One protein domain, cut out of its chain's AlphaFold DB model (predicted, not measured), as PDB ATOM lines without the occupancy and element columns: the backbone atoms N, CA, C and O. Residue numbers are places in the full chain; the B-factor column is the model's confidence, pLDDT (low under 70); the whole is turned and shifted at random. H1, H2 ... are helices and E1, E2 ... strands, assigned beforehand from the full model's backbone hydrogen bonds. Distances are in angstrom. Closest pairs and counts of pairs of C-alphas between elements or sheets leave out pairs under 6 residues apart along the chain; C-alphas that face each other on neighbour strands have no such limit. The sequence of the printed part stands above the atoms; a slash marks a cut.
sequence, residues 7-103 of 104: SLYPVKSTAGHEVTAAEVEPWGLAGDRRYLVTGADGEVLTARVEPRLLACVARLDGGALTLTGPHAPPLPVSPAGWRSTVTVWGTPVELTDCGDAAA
ATOM      1  N   SER A   7      -3.298  37.788  15.138       97.25
ATOM      2  CA  SER A   7      -2.106  37.624  15.972       97.25
ATOM      3  C   SER A   7      -0.984  36.971  15.176       97.25
ATOM      4  O   SER A   7      -1.215  35.958  14.518       97.25
ATOM      5  N   LEU A   8       0.222  37.531  15.273       97.06
ATOM      6  CA  LEU A   8       1.434  36.977  14.672       97.06
ATOM      7  C   LEU A   8       2.339  36.354  15.732       97.06
ATOM      8  O   LEU A   8       2.506  36.902  16.823       97.06
ATOM      9  N   TYR A   9       2.972  35.244  15.359       97.56
ATOM     10  CA  TYR A   9       3.930  34.483  16.153       97.56
ATOM     11  C   TYR A   9       5.199  34.239  15.322       97.56
ATOM     12  O   TYR A   9       5.417  33.120  14.852       97.56
ATOM     13  N   PRO A  10       6.054  35.259  15.105       96.94
ATOM     14  CA  PRO A  10       7.217  35.114  14.227       96.94
ATOM     15  C   PRO A  10       8.162  33.967  14.605       96.94
ATOM     16  O   PRO A  10       8.711  33.302  13.723       96.94
ATOM     17  N   VAL A  11       8.308  33.700  15.907       97.12
ATOM     18  CA  VAL A  11       9.096  32.592  16.456       97.12
ATOM     19  C   VAL A  11       8.161  31.530  17.032       97.12
ATOM     20  O   VAL A  11       7.216  31.817  17.769       97.12
ATOM     21  N   LYS A  12       8.421  30.264  16.706       96.06
ATOM     22  CA  LYS A  12       7.674  29.124  17.239       96.06
ATOM     23  C   LYS A  12       7.702  29.127  18.773       96.06
ATOM     24  O   LYS A  12       8.762  29.153  19.385       96.06
ATOM     25  N   SER A  13       6.525  28.961  19.377       96.81
ATOM     26  CA  SER A  13       6.327  28.823  20.830       96.81
ATOM     27  C   SER A  13       6.565  30.081  21.674       96.81
ATOM     28  O   SER A  13       6.580  29.965  22.898       96.81
ATOM     29  N   THR A  14       6.712  31.259  21.065       97.69
ATOM     30  CA  THR A  14       6.740  32.534  21.798       97.69
ATOM     31  C   THR A  14       5.341  33.131  21.950       97.69
ATOM     32  O   THR A  14       4.387  32.660  21.324       97.69
ATOM     33  N   ALA A  15       5.198  34.184  22.759       97.38
ATOM     34  CA  ALA A  15       3.963  34.958  22.796       97.38
ATOM     35  C   ALA A  15       3.710  35.651  21.452       97.38
ATOM     36  O   ALA A  15       4.634  36.140  20.789       97.38
ATOM     37  N   GLY A  16       2.438  35.679  21.064       96.19
ATOM     38  CA  GLY A  16       1.986  36.413  19.893       96.19
ATOM     39  C   GLY A  16       1.767  37.884  20.208       96.19
ATOM     40  O   GLY A  16       1.626  38.279  21.365       96.19
ATOM     41  N   HIS A  17       1.698  38.695  19.161       95.62
ATOM     42  CA  HIS A  17       1.283  40.089  19.264       95.62
ATOM     43  C   HIS A  17       0.186  40.388  18.249       95.62
ATOM     44  O   HIS A  17       0.140  39.790  17.171       95.62
ATOM     45  N   GLU A  18      -0.707  41.308  18.604       96.62
ATOM     46  CA  GLU A  18      -1.785  41.712  17.711       96.62
ATOM     47  C   GLU A  18      -1.291  42.646  16.607       96.62
ATOM     48  O   GLU A  18      -0.421  43.497  16.822       96.62
ATOM     49  N   VAL A  19      -1.888  42.488  15.428       95.62
ATOM     50  CA  VAL A  19      -1.709  43.373  14.276       95.62
ATOM     51  C   VAL A  19      -3.065  43.769  13.708       95.62
ATOM     52  O   VAL A  19      -4.050  43.040  13.825       95.62
ATOM     53  N   THR A  20      -3.129  44.938  13.077       96.31
ATOM     54  CA  THR A  20      -4.371  45.455  12.479       96.31
ATOM     55  C   THR A  20      -4.621  44.919  11.072       96.31
ATOM     56  O   THR A  20      -5.751  44.956  10.593       96.31
ATOM     57  N   ALA A  21      -3.573  44.432  10.406       95.62
ATOM     58  CA  ALA A  21      -3.615  43.831   9.082       95.62
ATOM     59  C   ALA A  21      -2.466  42.825   8.936       95.62
ATOM     60  O   ALA A  21      -1.437  42.958   9.597       95.62
ATOM     61  N   ALA A  22      -2.645  41.837   8.063       95.69
ATOM     62  CA  ALA A  22      -1.607  40.887   7.683       95.69
ATOM     63  C   ALA A  22      -1.824  40.437   6.236       95.69
ATOM     64  O   ALA A  22      -2.964  40.316   5.781       95.69
ATOM     65  N   GLU A  23      -0.728  40.179   5.534       96.62
ATOM     66  CA  GLU A  23      -0.751  39.527   4.229       96.62
ATOM     67  C   GLU A  23      -0.910  38.014   4.411       96.62
ATOM     68  O   GLU A  23      -0.343  37.431   5.338       96.62
ATOM     69  N   VAL A  24      -1.708  37.385   3.547       97.88
ATOM     70  CA  VAL A  24      -1.938  35.936   3.551       97.88
ATOM     71  C   VAL A  24      -1.181  35.322   2.383       97.88
ATOM     72  O   VAL A  24      -1.476  35.602   1.224       97.88
ATOM     73  N   GLU A  25      -0.248  34.438   2.701       96.88
ATOM     74  CA  GLU A  25       0.523  33.635   1.760       96.88
ATOM     75  C   GLU A  25      -0.007  32.184   1.745       96.88
ATOM     76  O   GLU A  25      -0.712  31.769   2.674       96.88
ATOM     77  N   PRO A  26       0.342  31.353   0.739       96.88
ATOM     78  CA  PRO A  26      -0.116  29.958   0.667       96.88
ATOM     79  C   PRO A  26       0.219  29.098   1.897       96.88
ATOM     80  O   PRO A  26      -0.400  28.058   2.109       96.88
ATOM     81  N   TRP A  27       1.191  29.521   2.708       92.88
ATOM     82  CA  TRP A  27       1.642  28.843   3.926       92.88
ATOM     83  C   TRP A  27       1.235  29.553   5.229       92.88
ATOM     84  O   TRP A  27       1.669  29.129   6.300       92.88
ATOM     85  N   GLY A  28       0.409  30.604   5.177       96.44
ATOM     86  CA  GLY A  28      -0.074  31.324   6.360       96.44
ATOM     87  C   GLY A  28       0.140  32.832   6.282       96.44
ATOM     88  O   GLY A  28       0.337  33.384   5.207       96.44
ATOM     89  N   LEU A  29       0.069  33.517   7.423       96.94
ATOM     90  CA  LEU A  29       0.314  34.959   7.462       96.94
ATOM     91  C   LEU A  29       1.793  35.254   7.195       96.94
ATOM     92  O   LEU A  29       2.665  34.575   7.746       96.94
ATOM     93  N   ALA A  30       2.074  36.280   6.394       94.88
ATOM     94  CA  ALA A  30       3.438  36.707   6.115       94.88
ATOM     95  C   ALA A  30       4.195  36.988   7.425       94.88
ATOM     96  O   ALA A  30       3.718  37.707   8.306       94.88
ATOM     97  N   GLY A  31       5.375  36.381   7.570       93.12
ATOM     98  CA  GLY A  31       6.200  36.498   8.776       93.12
ATOM     99  C   GLY A  31       5.777  35.626   9.967       93.12
ATOM    100  O   GLY A  31       6.514  35.589  10.951       93.12
ATOM    101  N   ASP A  32       4.666  34.881   9.904       95.94
ATOM    102  CA  ASP A  32       4.273  33.949  10.972       95.94
ATOM    103  C   ASP A  32       5.144  32.684  10.961       95.94
ATOM    104  O   ASP A  32       5.375  32.073   9.915       95.94
ATOM    105  N   ARG A  33       5.632  32.284  12.143       94.94
ATOM    106  CA  ARG A  33       6.398  31.049  12.398       94.94
ATOM    107  C   ARG A  33       7.544  30.796  11.414       94.94
ATOM    108  O   ARG A  33       7.802  29.658  11.022       94.94
ATOM    109  N   ARG A  34       8.259  31.858  11.035       93.75
ATOM    110  CA  ARG A  34       9.437  31.786  10.151       93.75
ATOM    111  C   ARG A  34      10.732  31.456  10.893       93.75
ATOM    112  O   ARG A  34      11.742  31.202  10.249       93.75
ATOM    113  N   TYR A  35      10.680  31.426  12.222       95.19
ATOM    114  CA  TYR A  35      11.798  31.121  13.108       95.19
ATOM    115  C   TYR A  35      11.404  30.055  14.131       95.19
ATOM    116  O   TYR A  35      10.236  29.917  14.510       95.19
ATOM    117  N   LEU A  36      12.397  29.331  14.636       95.75
ATOM    118  CA  LEU A  36      12.271  28.446  15.787       95.75
ATOM    119  C   LEU A  36      13.559  28.487  16.610       95.75
ATOM    120  O   LEU A  36      14.573  28.987  16.136       95.75
ATOM    121  N   VAL A  37      13.498  27.973  17.836       94.75
ATOM    122  CA  VAL A  37      14.663  27.845  18.717       94.75
ATOM    123  C   VAL A  37      15.049  26.375  18.793       94.75
ATOM    124  O   VAL A  37      14.171  25.523  18.956       94.75
ATOM    125  N   THR A  38      16.340  26.080  18.693       93.06
ATOM    126  CA  THR A  38      16.889  24.738  18.905       93.06
ATOM    127  C   THR A  38      17.781  24.679  20.134       93.06
ATOM    128  O   THR A  38      18.402  25.671  20.512       93.06
ATOM    129  N   GLY A  39      17.845  23.502  20.755       88.94
ATOM    130  CA  GLY A  39      18.879  23.158  21.721       88.94
ATOM    131  C   GLY A  39      20.233  22.926  21.045       88.94
ATOM    132  O   GLY A  39      20.339  22.880  19.818       88.94
ATOM    133  N   ALA A  40      21.277  22.753  21.858       84.69
ATOM    134  CA  ALA A  40      22.635  22.474  21.379       84.69
ATOM    135  C   ALA A  40      22.763  21.115  20.658       84.69
ATOM    136  O   ALA A  40      23.698  20.900  19.894       84.69
ATOM    137  N   ASP A  41      21.825  20.205  20.902       83.00
ATOM    138  CA  ASP A  41      21.672  18.905  20.246       83.00
ATOM    139  C   ASP A  41      20.871  18.976  18.932       83.00
ATOM    140  O   ASP A  41      20.697  17.960  18.262       83.00
ATOM    141  N   GLY A  42      20.402  20.167  18.540       80.88
ATOM    142  CA  GLY A  42      19.577  20.374  17.350       80.88
ATOM    143  C   GLY A  42      18.091  20.070  17.561       80.88
ATOM    144  O   GLY A  42      17.310  20.184  16.612       80.88
ATOM    145  N   GLU A  43      17.675  19.727  18.784       88.31
ATOM    146  CA  GLU A  43      16.271  19.474  19.098       88.31
ATOM    147  C   GLU A  43      15.466  20.773  19.129       88.31
ATOM    148  O   GLU A  43      15.885  21.792  19.682       88.31
ATOM    149  N   VAL A  44      14.268  20.746  18.547       93.50
ATOM    150  CA  VAL A  44      13.397  21.925  18.499       93.50
ATOM    151  C   VAL A  44      12.803  22.183  19.879       93.50
ATOM    152  O   VAL A  44      11.984  21.408  20.382       93.50
ATOM    153  N   LEU A  45      13.129  23.334  20.465       94.38
ATOM    154  CA  LEU A  45      12.546  23.756  21.728       94.38
ATOM    155  C   LEU A  45      11.099  24.214  21.520       94.38
ATOM    156  O   LEU A  45      10.743  24.926  20.575       94.38
ATOM    157  N   THR A  46      10.227  23.789  22.432       95.25
ATOM    158  CA  THR A  46       8.813  24.179  22.440       95.25
ATOM    159  C   THR A  46       8.406  24.680  23.813       95.25
ATOM    160  O   THR A  46       9.011  24.296  24.807       95.25
ATOM    161  N   ALA A  47       7.314  25.441  23.894       96.06
ATOM    162  CA  ALA A  47       6.777  25.924  25.170       96.06
ATOM    163  C   ALA A  47       6.341  24.800  26.135       96.06
ATOM    164  O   ALA A  47       6.140  25.056  27.316       96.06
ATOM    165  N   ARG A  48       6.185  23.554  25.655       95.19
ATOM    166  CA  ARG A  48       5.924  22.390  26.525       95.19
ATOM    167  C   ARG A  48       7.171  21.947  27.293       95.19
ATOM    168  O   ARG A  48       7.032  21.370  28.362       95.19
ATOM    169  N   VAL A  49       8.349  22.182  26.717       94.06
ATOM    170  CA  VAL A  49       9.655  21.810  27.280       94.06
ATOM    171  C   VAL A  49      10.287  23.008  27.987       94.06
ATOM    172  O   VAL A  49      10.764  22.866  29.105       94.06
ATOM    173  N   GLU A  50      10.224  24.192  27.372       95.06
ATOM    174  CA  GLU A  50      10.719  25.455  27.926       95.06
ATOM    175  C   GLU A  50       9.581  26.495  27.990       95.06
ATOM    176  O   GLU A  50       9.377  27.270  27.045       95.06
ATOM    177  N   PRO A  51       8.798  26.523  29.086       96.12
ATOM    178  CA  PRO A  51       7.673  27.442  29.242       96.12
ATOM    179  C   PRO A  51       8.062  28.922  29.213       96.12
ATOM    180  O   PRO A  51       7.217  29.759  28.887       96.12
ATOM    181  N   ARG A  52       9.324  29.273  29.509       95.00
ATOM    182  CA  ARG A  52       9.792  30.670  29.494       95.00
ATOM    183  C   ARG A  52       9.720  31.297  28.106       95.00
ATOM    184  O   ARG A  52       9.625  32.517  28.013       95.00
ATOM    185  N   LEU A  53       9.680  30.490  27.039       96.31
ATOM    186  CA  LEU A  53       9.443  30.984  25.679       96.31
ATOM    187  C   LEU A  53       8.143  31.795  25.581       96.31
ATOM    188  O   LEU A  53       8.095  32.782  24.851       96.31
ATOM    189  N   LEU A  54       7.114  31.451  26.366       96.75
ATOM    190  CA  LEU A  54       5.838  32.175  26.385       96.75
ATOM    191  C   LEU A  54       5.936  33.579  26.994       96.75
ATOM    192  O   LEU A  54       5.018  34.372  26.820       96.75
ATOM    193  N   ALA A  55       7.021  33.902  27.699       96.69
ATOM    194  CA  ALA A  55       7.271  35.251  28.200       96.69
ATOM    195  C   ALA A  55       8.002  36.136  27.175       96.69
ATOM    196  O   ALA A  55       8.137  37.341  27.389       96.69
ATOM    197  N   CYS A  56       8.480  35.550  26.076       97.38
ATOM    198  CA  CYS A  56       9.169  36.267  25.015       97.38
ATOM    199  C   CYS A  56       8.176  36.707  23.933       97.38
ATOM    200  O   CYS A  56       7.339  35.918  23.498       97.38
ATOM    201  N   VAL A  57       8.298  37.942  23.451       97.62
ATOM    202  CA  VAL A  57       7.546  38.481  22.313       97.62
ATOM    203  C   VAL A  57       8.518  38.758  21.177       97.62
ATOM    204  O   VAL A  57       9.494  39.495  21.343       97.62
ATOM    205  N   ALA A  58       8.223  38.182  20.016       97.19
ATOM    206  CA  ALA A  58       8.969  38.377  18.786       97.19
ATOM    207  C   ALA A  58       8.247  39.380  17.879       97.19
ATOM    208  O   ALA A  58       7.049  39.224  17.626       97.19
ATOM    209  N   ARG A  59       8.962  40.386  17.366       95.88
ATOM    210  CA  ARG A  59       8.436  41.355  16.389       95.88
ATOM    211  C   ARG A  59       9.341  41.417  15.167       95.88
ATOM    212  O   ARG A  59      10.558  41.430  15.317       95.88
ATOM    213  N   LEU A  60       8.733  41.454  13.986       91.88
ATOM    214  CA  LEU A  60       9.420  41.664  12.715       91.88
ATOM    215  C   LEU A  60       9.189  43.103  12.256       91.88
ATOM    216  O   LEU A  60       8.039  43.526  12.150       91.88
ATOM    217  N   ASP A  61      10.268  43.825  11.970       87.12
ATOM    218  CA  ASP A  61      10.230  45.158  11.369       87.12
ATOM    219  C   ASP A  61      11.291  45.251  10.267       87.12
ATOM    220  O   ASP A  61      12.463  44.968  10.504       87.12
ATOM    221  N   GLY A  62      10.880  45.552   9.032       80.81
ATOM    222  CA  GLY A  62      11.794  45.634   7.885       80.81
ATOM    223  C   GLY A  62      12.634  44.372   7.625       80.81
ATOM    224  O   GLY A  62      13.720  44.469   7.063       80.81
ATOM    225  N   GLY A  63      12.170  43.195   8.063       78.00
ATOM    226  CA  GLY A  63      12.914  41.930   7.985       78.00
ATOM    227  C   GLY A  63      13.863  41.662   9.162       78.00
ATOM    228  O   GLY A  63      14.393  40.558   9.263       78.00
ATOM    229  N   ALA A  64      14.034  42.617  10.079       87.12
ATOM    230  CA  ALA A  64      14.769  42.426  11.321       87.12
ATOM    231  C   ALA A  64      13.840  41.865  12.404       87.12
ATOM    232  O   ALA A  64      12.776  42.421  12.693       87.12
ATOM    233  N   LEU A  65      14.245  40.755  13.018       94.88
ATOM    234  CA  LEU A  65      13.534  40.172  14.146       94.88
ATOM    235  C   LEU A  65      14.088  40.771  15.441       94.88
ATOM    236  O   LEU A  65      15.296  40.797  15.642       94.88
ATOM    237  N   THR A  66      13.222  41.224  16.343       96.56
ATOM    238  CA  THR A  66      13.613  41.583  17.714       96.56
ATOM    239  C   THR A  66      12.834  40.738  18.709       96.56
ATOM    240  O   THR A  66      11.602  40.684  18.663       96.56
ATOM    241  N   LEU A  67      13.558  40.085  19.616       96.81
ATOM    242  CA  LEU A  67      13.011  39.373  20.763       96.81
ATOM    243  C   LEU A  67      13.045  40.269  21.999       96.81
ATOM    244  O   LEU A  67      14.050  40.904  22.303       96.81
ATOM    245  N   THR A  68      11.940  40.305  22.729       97.31
ATOM    246  CA  THR A  68      11.816  41.016  24.009       97.31
ATOM    247  C   THR A  68      11.213  40.082  25.045       97.31
ATOM    248  O   THR A  68      10.448  39.192  24.688       97.31
ATOM    249  N   GLY A  69      11.544  40.254  26.320       95.44
ATOM    250  CA  GLY A  69      10.997  39.433  27.398       95.44
ATOM    251  C   GLY A  69      11.539  39.863  28.762       95.44
ATOM    252  O   GLY A  69      12.417  40.719  28.832       95.44
ATOM    253  N   PRO A  70      11.052  39.275  29.864       95.44
ATOM    254  CA  PRO A  70      11.449  39.673  31.218       95.44
ATOM    255  C   PRO A  70      12.845  39.179  31.629       95.44
ATOM    256  O   PRO A  70      13.318  39.505  32.713       95.44
ATOM    257  N   HIS A  71      13.485  38.343  30.809       87.88
ATOM    258  CA  HIS A  71      14.705  37.623  31.180       87.88
ATOM    259  C   HIS A  71      15.994  38.254  30.650       87.88
ATOM    260  O   HIS A  71      17.063  37.934  31.160       87.88
ATOM    261  N   ALA A  72      15.902  39.113  29.633       91.25
ATOM    262  CA  ALA A  72      17.050  39.701  28.957       91.25
ATOM    263  C   ALA A  72      16.674  41.048  28.311       91.25
ATOM    264  O   ALA A  72      15.491  41.290  28.048       91.25
ATOM    265  N   PRO A  73      17.658  41.923  28.029       95.19
ATOM    266  CA  PRO A  73      17.447  43.090  27.179       95.19
ATOM    267  C   PRO A  73      16.912  42.699  25.789       95.19
ATOM    268  O   PRO A  73      17.095  41.555  25.369       95.19
ATOM    269  N   PRO A  74      16.288  43.636  25.049       95.69
ATOM    270  CA  PRO A  74      15.880  43.398  23.669       95.69
ATOM    271  C   PRO A  74      17.027  42.839  22.820       95.69
ATOM    272  O   PRO A  74      18.114  43.415  22.778       95.69
ATOM    273  N   LEU A  75      16.762  41.728  22.141       95.31
ATOM    274  CA  LEU A  75      17.732  40.988  21.349       95.31
ATOM    275  C   LEU A  75      17.377  41.115  19.861       95.31
ATOM    276  O   LEU A  75      16.380  40.529  19.429       95.31
ATOM    277  N   PRO A  76      18.158  41.867  19.066       94.38
ATOM    278  CA  PRO A  76      18.045  41.826  17.617       94.38
ATOM    279  C   PRO A  76      18.587  40.491  17.096       94.38
ATOM    280  O   PRO A  76      19.652  40.029  17.502       94.38
ATOM    281  N   VAL A  77      17.850  39.883  16.178       93.88
ATOM    282  CA  VAL A  77      18.136  38.577  15.591       93.88
ATOM    283  C   VAL A  77      18.163  38.738  14.077       93.88
ATOM    284  O   VAL A  77      17.275  39.345  13.475       93.88
ATOM    285  N   SER A  78      19.214  38.225  13.447       87.56
ATOM    286  CA  SER A  78      19.394  38.271  11.997       87.56
ATOM    287  C   SER A  78      20.005  36.957  11.515       87.56
ATOM    288  O   SER A  78      20.881  36.428  12.195       87.56
ATOM    289  N   PRO A  79      19.585  36.422  10.357       85.81
ATOM    290  CA  PRO A  79      20.194  35.222   9.798       85.81
ATOM    291  C   PRO A  79      21.696  35.431   9.545       85.81
ATOM    292  O   PRO A  79      22.086  36.369   8.852       85.81
ATOM    293  N   ALA A  80      22.536  34.549  10.086       79.69
ATOM    294  CA  ALA A  80      23.997  34.594   9.985       79.69
ATOM    295  C   ALA A  80      24.550  33.782   8.794       79.69
ATOM    296  O   ALA A  80      25.737  33.857   8.485       79.69
ATOM    297  N   GLY A  81      23.693  33.029   8.097       76.44
ATOM    298  CA  GLY A  81      23.967  32.479   6.763       76.44
ATOM    299  C   GLY A  81      24.381  31.006   6.703       76.44
ATOM    300  O   GLY A  81      24.262  30.409   5.633       76.44
ATOM    301  N   TRP A  82      24.801  30.388   7.811       85.31
ATOM    302  CA  TRP A  82      25.014  28.937   7.848       85.31
ATOM    303  C   TRP A  82      23.684  28.197   7.976       85.31
ATOM    304  O   TRP A  82      22.733  28.704   8.573       85.31
ATOM    305  N   ARG A  83      23.602  27.019   7.348       89.81
ATOM    306  CA  ARG A  83      22.379  26.217   7.296       89.81
ATOM    307  C   ARG A  83      22.537  24.913   8.052       89.81
ATOM    308  O   ARG A  83      23.606  24.306   8.021       89.81
ATOM    309  N   SER A  84      21.454  24.482   8.680       87.44
ATOM    310  CA  SER A  84      21.363  23.203   9.371       87.44
ATOM    311  C   SER A  84      20.004  22.563   9.122       87.44
ATOM    312  O   SER A  84      18.981  23.251   9.097       87.44
ATOM    313  N   THR A  85      19.983  21.240   8.997       91.31
ATOM    314  CA  THR A  85      18.738  20.472   8.960       91.31
ATOM    315  C   THR A  85      18.299  20.155  10.380       91.31
ATOM    316  O   THR A  85      19.072  19.593  11.154       91.31
ATOM    317  N   VAL A  86      17.046  20.448  10.711       90.31
ATOM    318  CA  VAL A  86      16.433  20.009  11.971       90.31
ATOM    319  C   VAL A  86      15.153  19.243  11.685       90.31
ATOM    320  O   VAL A  86      14.527  19.423  10.641       90.31
ATOM    321  N   THR A  87      14.731  18.394  12.618       89.44
ATOM    322  CA  THR A  87      13.478  17.650  12.475       89.44
ATOM    323  C   THR A  87      12.347  18.392  13.179       89.44
ATOM    324  O   THR A  87      12.315  18.495  14.402       89.44
ATOM    325  N   VAL A  88      11.367  18.876  12.416       87.62
ATOM    326  CA  VAL A  88      10.135  19.472  12.946       87.62
ATOM    327  C   VAL A  88       8.998  18.476  12.746       87.62
ATOM    328  O   VAL A  88       8.585  18.218  11.620       87.62
ATOM    329  N   TRP A  89       8.485  17.897  13.837       84.94
ATOM    330  CA  TRP A  89       7.394  16.906  13.793       84.94
ATOM    331  C   TRP A  89       7.651  15.744  12.812       84.94
ATOM    332  O   TRP A  89       6.769  15.344  12.058       84.94
ATOM    333  N   GLY A  90       8.880  15.222  12.800       85.56
ATOM    334  CA  GLY A  90       9.286  14.128  11.909       85.56
ATOM    335  C   GLY A  90       9.592  14.552  10.470       85.56
ATOM    336  O   GLY A  90       9.959  13.705   9.662       85.56
ATOM    337  N   THR A  91       9.471  15.840  10.140       89.56
ATOM    338  CA  THR A  91       9.814  16.376   8.818       89.56
ATOM    339  C   THR A  91      11.154  17.111   8.889       89.56
ATOM    340  O   THR A  91      11.290  18.008   9.725       89.56
ATOM    341  N   PRO A  92      12.145  16.774   8.045       91.25
ATOM    342  CA  PRO A  92      13.389  17.529   7.970       91.25
ATOM    343  C   PRO A  92      13.127  18.914   7.369       91.25
ATOM    344  O   PRO A  92      12.465  19.044   6.338       91.25
ATOM    345  N   VAL A  93      13.648  19.949   8.018       91.12
ATOM    346  CA  VAL A  93      13.529  21.345   7.597       91.12
ATOM    347  C   VAL A  93      14.912  21.981   7.619       91.12
ATOM    348  O   VAL A  93      15.603  21.945   8.634       91.12
ATOM    349  N   GLU A  94      15.291  22.584   6.496       92.94
ATOM    350  CA  GLU A  94      16.486  23.418   6.398       92.94
ATOM    351  C   GLU A  94      16.239  24.764   7.074       92.94
ATOM    352  O   GLU A  94      15.310  25.493   6.718       92.94
ATOM    353  N   LEU A  95      17.097  25.112   8.023       91.75
ATOM    354  CA  LEU A  95      17.085  26.395   8.708       91.75
ATOM    355  C   LEU A  95      18.344  27.177   8.378       91.75
ATOM    356  O   LEU A  95      19.381  26.600   8.074       91.75
ATOM    357  N   THR A  96      18.245  28.501   8.450       93.19
ATOM    358  CA  THR A  96      19.416  29.378   8.504       93.19
ATOM    359  C   THR A  96      19.594  29.811   9.947       93.19
ATOM    360  O   THR A  96      18.660  30.344  10.546       93.19
ATOM    361  N   ASP A  97      20.772  29.567  10.501       92.50
ATOM    362  CA  ASP A  97      21.085  29.945  11.869       92.50
ATOM    363  C   ASP A  97      21.181  31.474  12.028       92.50
ATOM    364  O   ASP A  97      21.457  32.200  11.066       92.50
ATOM    365  N   CYS A  98      20.926  31.966  13.241       92.88
ATOM    366  CA  CYS A  98      20.858  33.394  13.571       92.88
ATOM    367  C   CYS A  98      22.103  33.949  14.303       92.88
ATOM    368  O   CYS A  98      22.101  35.088  14.771       92.88
ATOM    369  N   GLY A  99      23.168  33.160  14.379       90.81
ATOM    370  CA  GLY A  99      24.477  33.481  14.933       90.81
ATOM    371  C   GLY A  99      24.579  33.326  16.450       90.81
ATOM    372  O   GLY A  99      23.591  33.367  17.182       90.81
ATOM    373  N   ASP A 100      25.820  33.262  16.937       89.50
ATOM    374  CA  ASP A 100      26.144  33.113  18.365       89.50
ATOM    375  C   ASP A 100      25.555  34.219  19.247       89.50
ATOM    376  O   ASP A 100      25.324  34.014  20.434       89.50
ATOM    377  N   ALA A 101      25.323  35.412  18.693       89.31
ATOM    378  CA  ALA A 101      24.682  36.500  19.425       89.31
ATOM    379  C   ALA A 101      23.236  36.154  19.814       89.31
ATOM    380  O   ALA A 101      22.801  36.549  20.892       89.31
ATOM    381  N   ALA A 102      22.522  35.401  18.970       90.44
ATOM    382  CA  ALA A 102      21.163  34.942  19.240       90.44
ATOM    383  C   ALA A 102      21.112  33.685  20.130       90.44
ATOM    384  O   ALA A 102      20.054  33.371  20.668       90.44
ATOM    385  N   ALA A 103      22.237  32.977  20.283       88.38
ATOM    386  CA  ALA A 103      22.347  31.738  21.057       88.38
ATOM    387  C   ALA A 103      22.783  31.938  22.527       88.38
ATOM    388  O   ALA A 103      22.903  30.954  23.259       88.38
TER     389      ALA A 103
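This is residues 7 to 103 of the 104 residues of the protein "MOSC domain-containing protein" of Nonomuraea fuscirosea (UniProt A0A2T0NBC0). With little regular structure, this is a loop-rich body: a three-strand sheet, E2 to E4, a separate hairpin of E5 and E6, and unnamed residues 20 to 50 winding through the middle. The 97 printed residues hold E1, H1, then E2 to E6, 37 residues, mostly strand. It is compact, with radius of gyration of the C-alphas 13.2 A, spanning 38 by 34 by 27 A.

Start at E1, residues 17 to 19, which pairs with no named strand. Next, H1, residues 51 to 55, has 0 of 1 O i to N i+4 pairs within hydrogen-bond range, but 2 of 2 O i to N i+3. E2, residues 57 to 61, E3, 64 to 69, and E4, 72 to 77, form a meander, each strand the antiparallel neighbour of the one before; look at N 59 and O 66, 3.0 A, and N 67 and O 75, 2.9 A. H1 only grazes this sheet. E5, residues 83 to 88, and E6, 91 to 96, form an antiparallel hairpin, with N 86 and O 93 at 2.9 A; both are apart from E3.

Find C-alpha 17 at (1.283, 40.089, 19.264), where E1 begins. E3 runs 16.8 A; E6 runs 16.2 A to C-alpha 96 at (19.416, 29.378, 8.504).

The printed part has no cut. The link from E1 to H1 is long, 31 residues. No printed residue is under 70 in pLDDT.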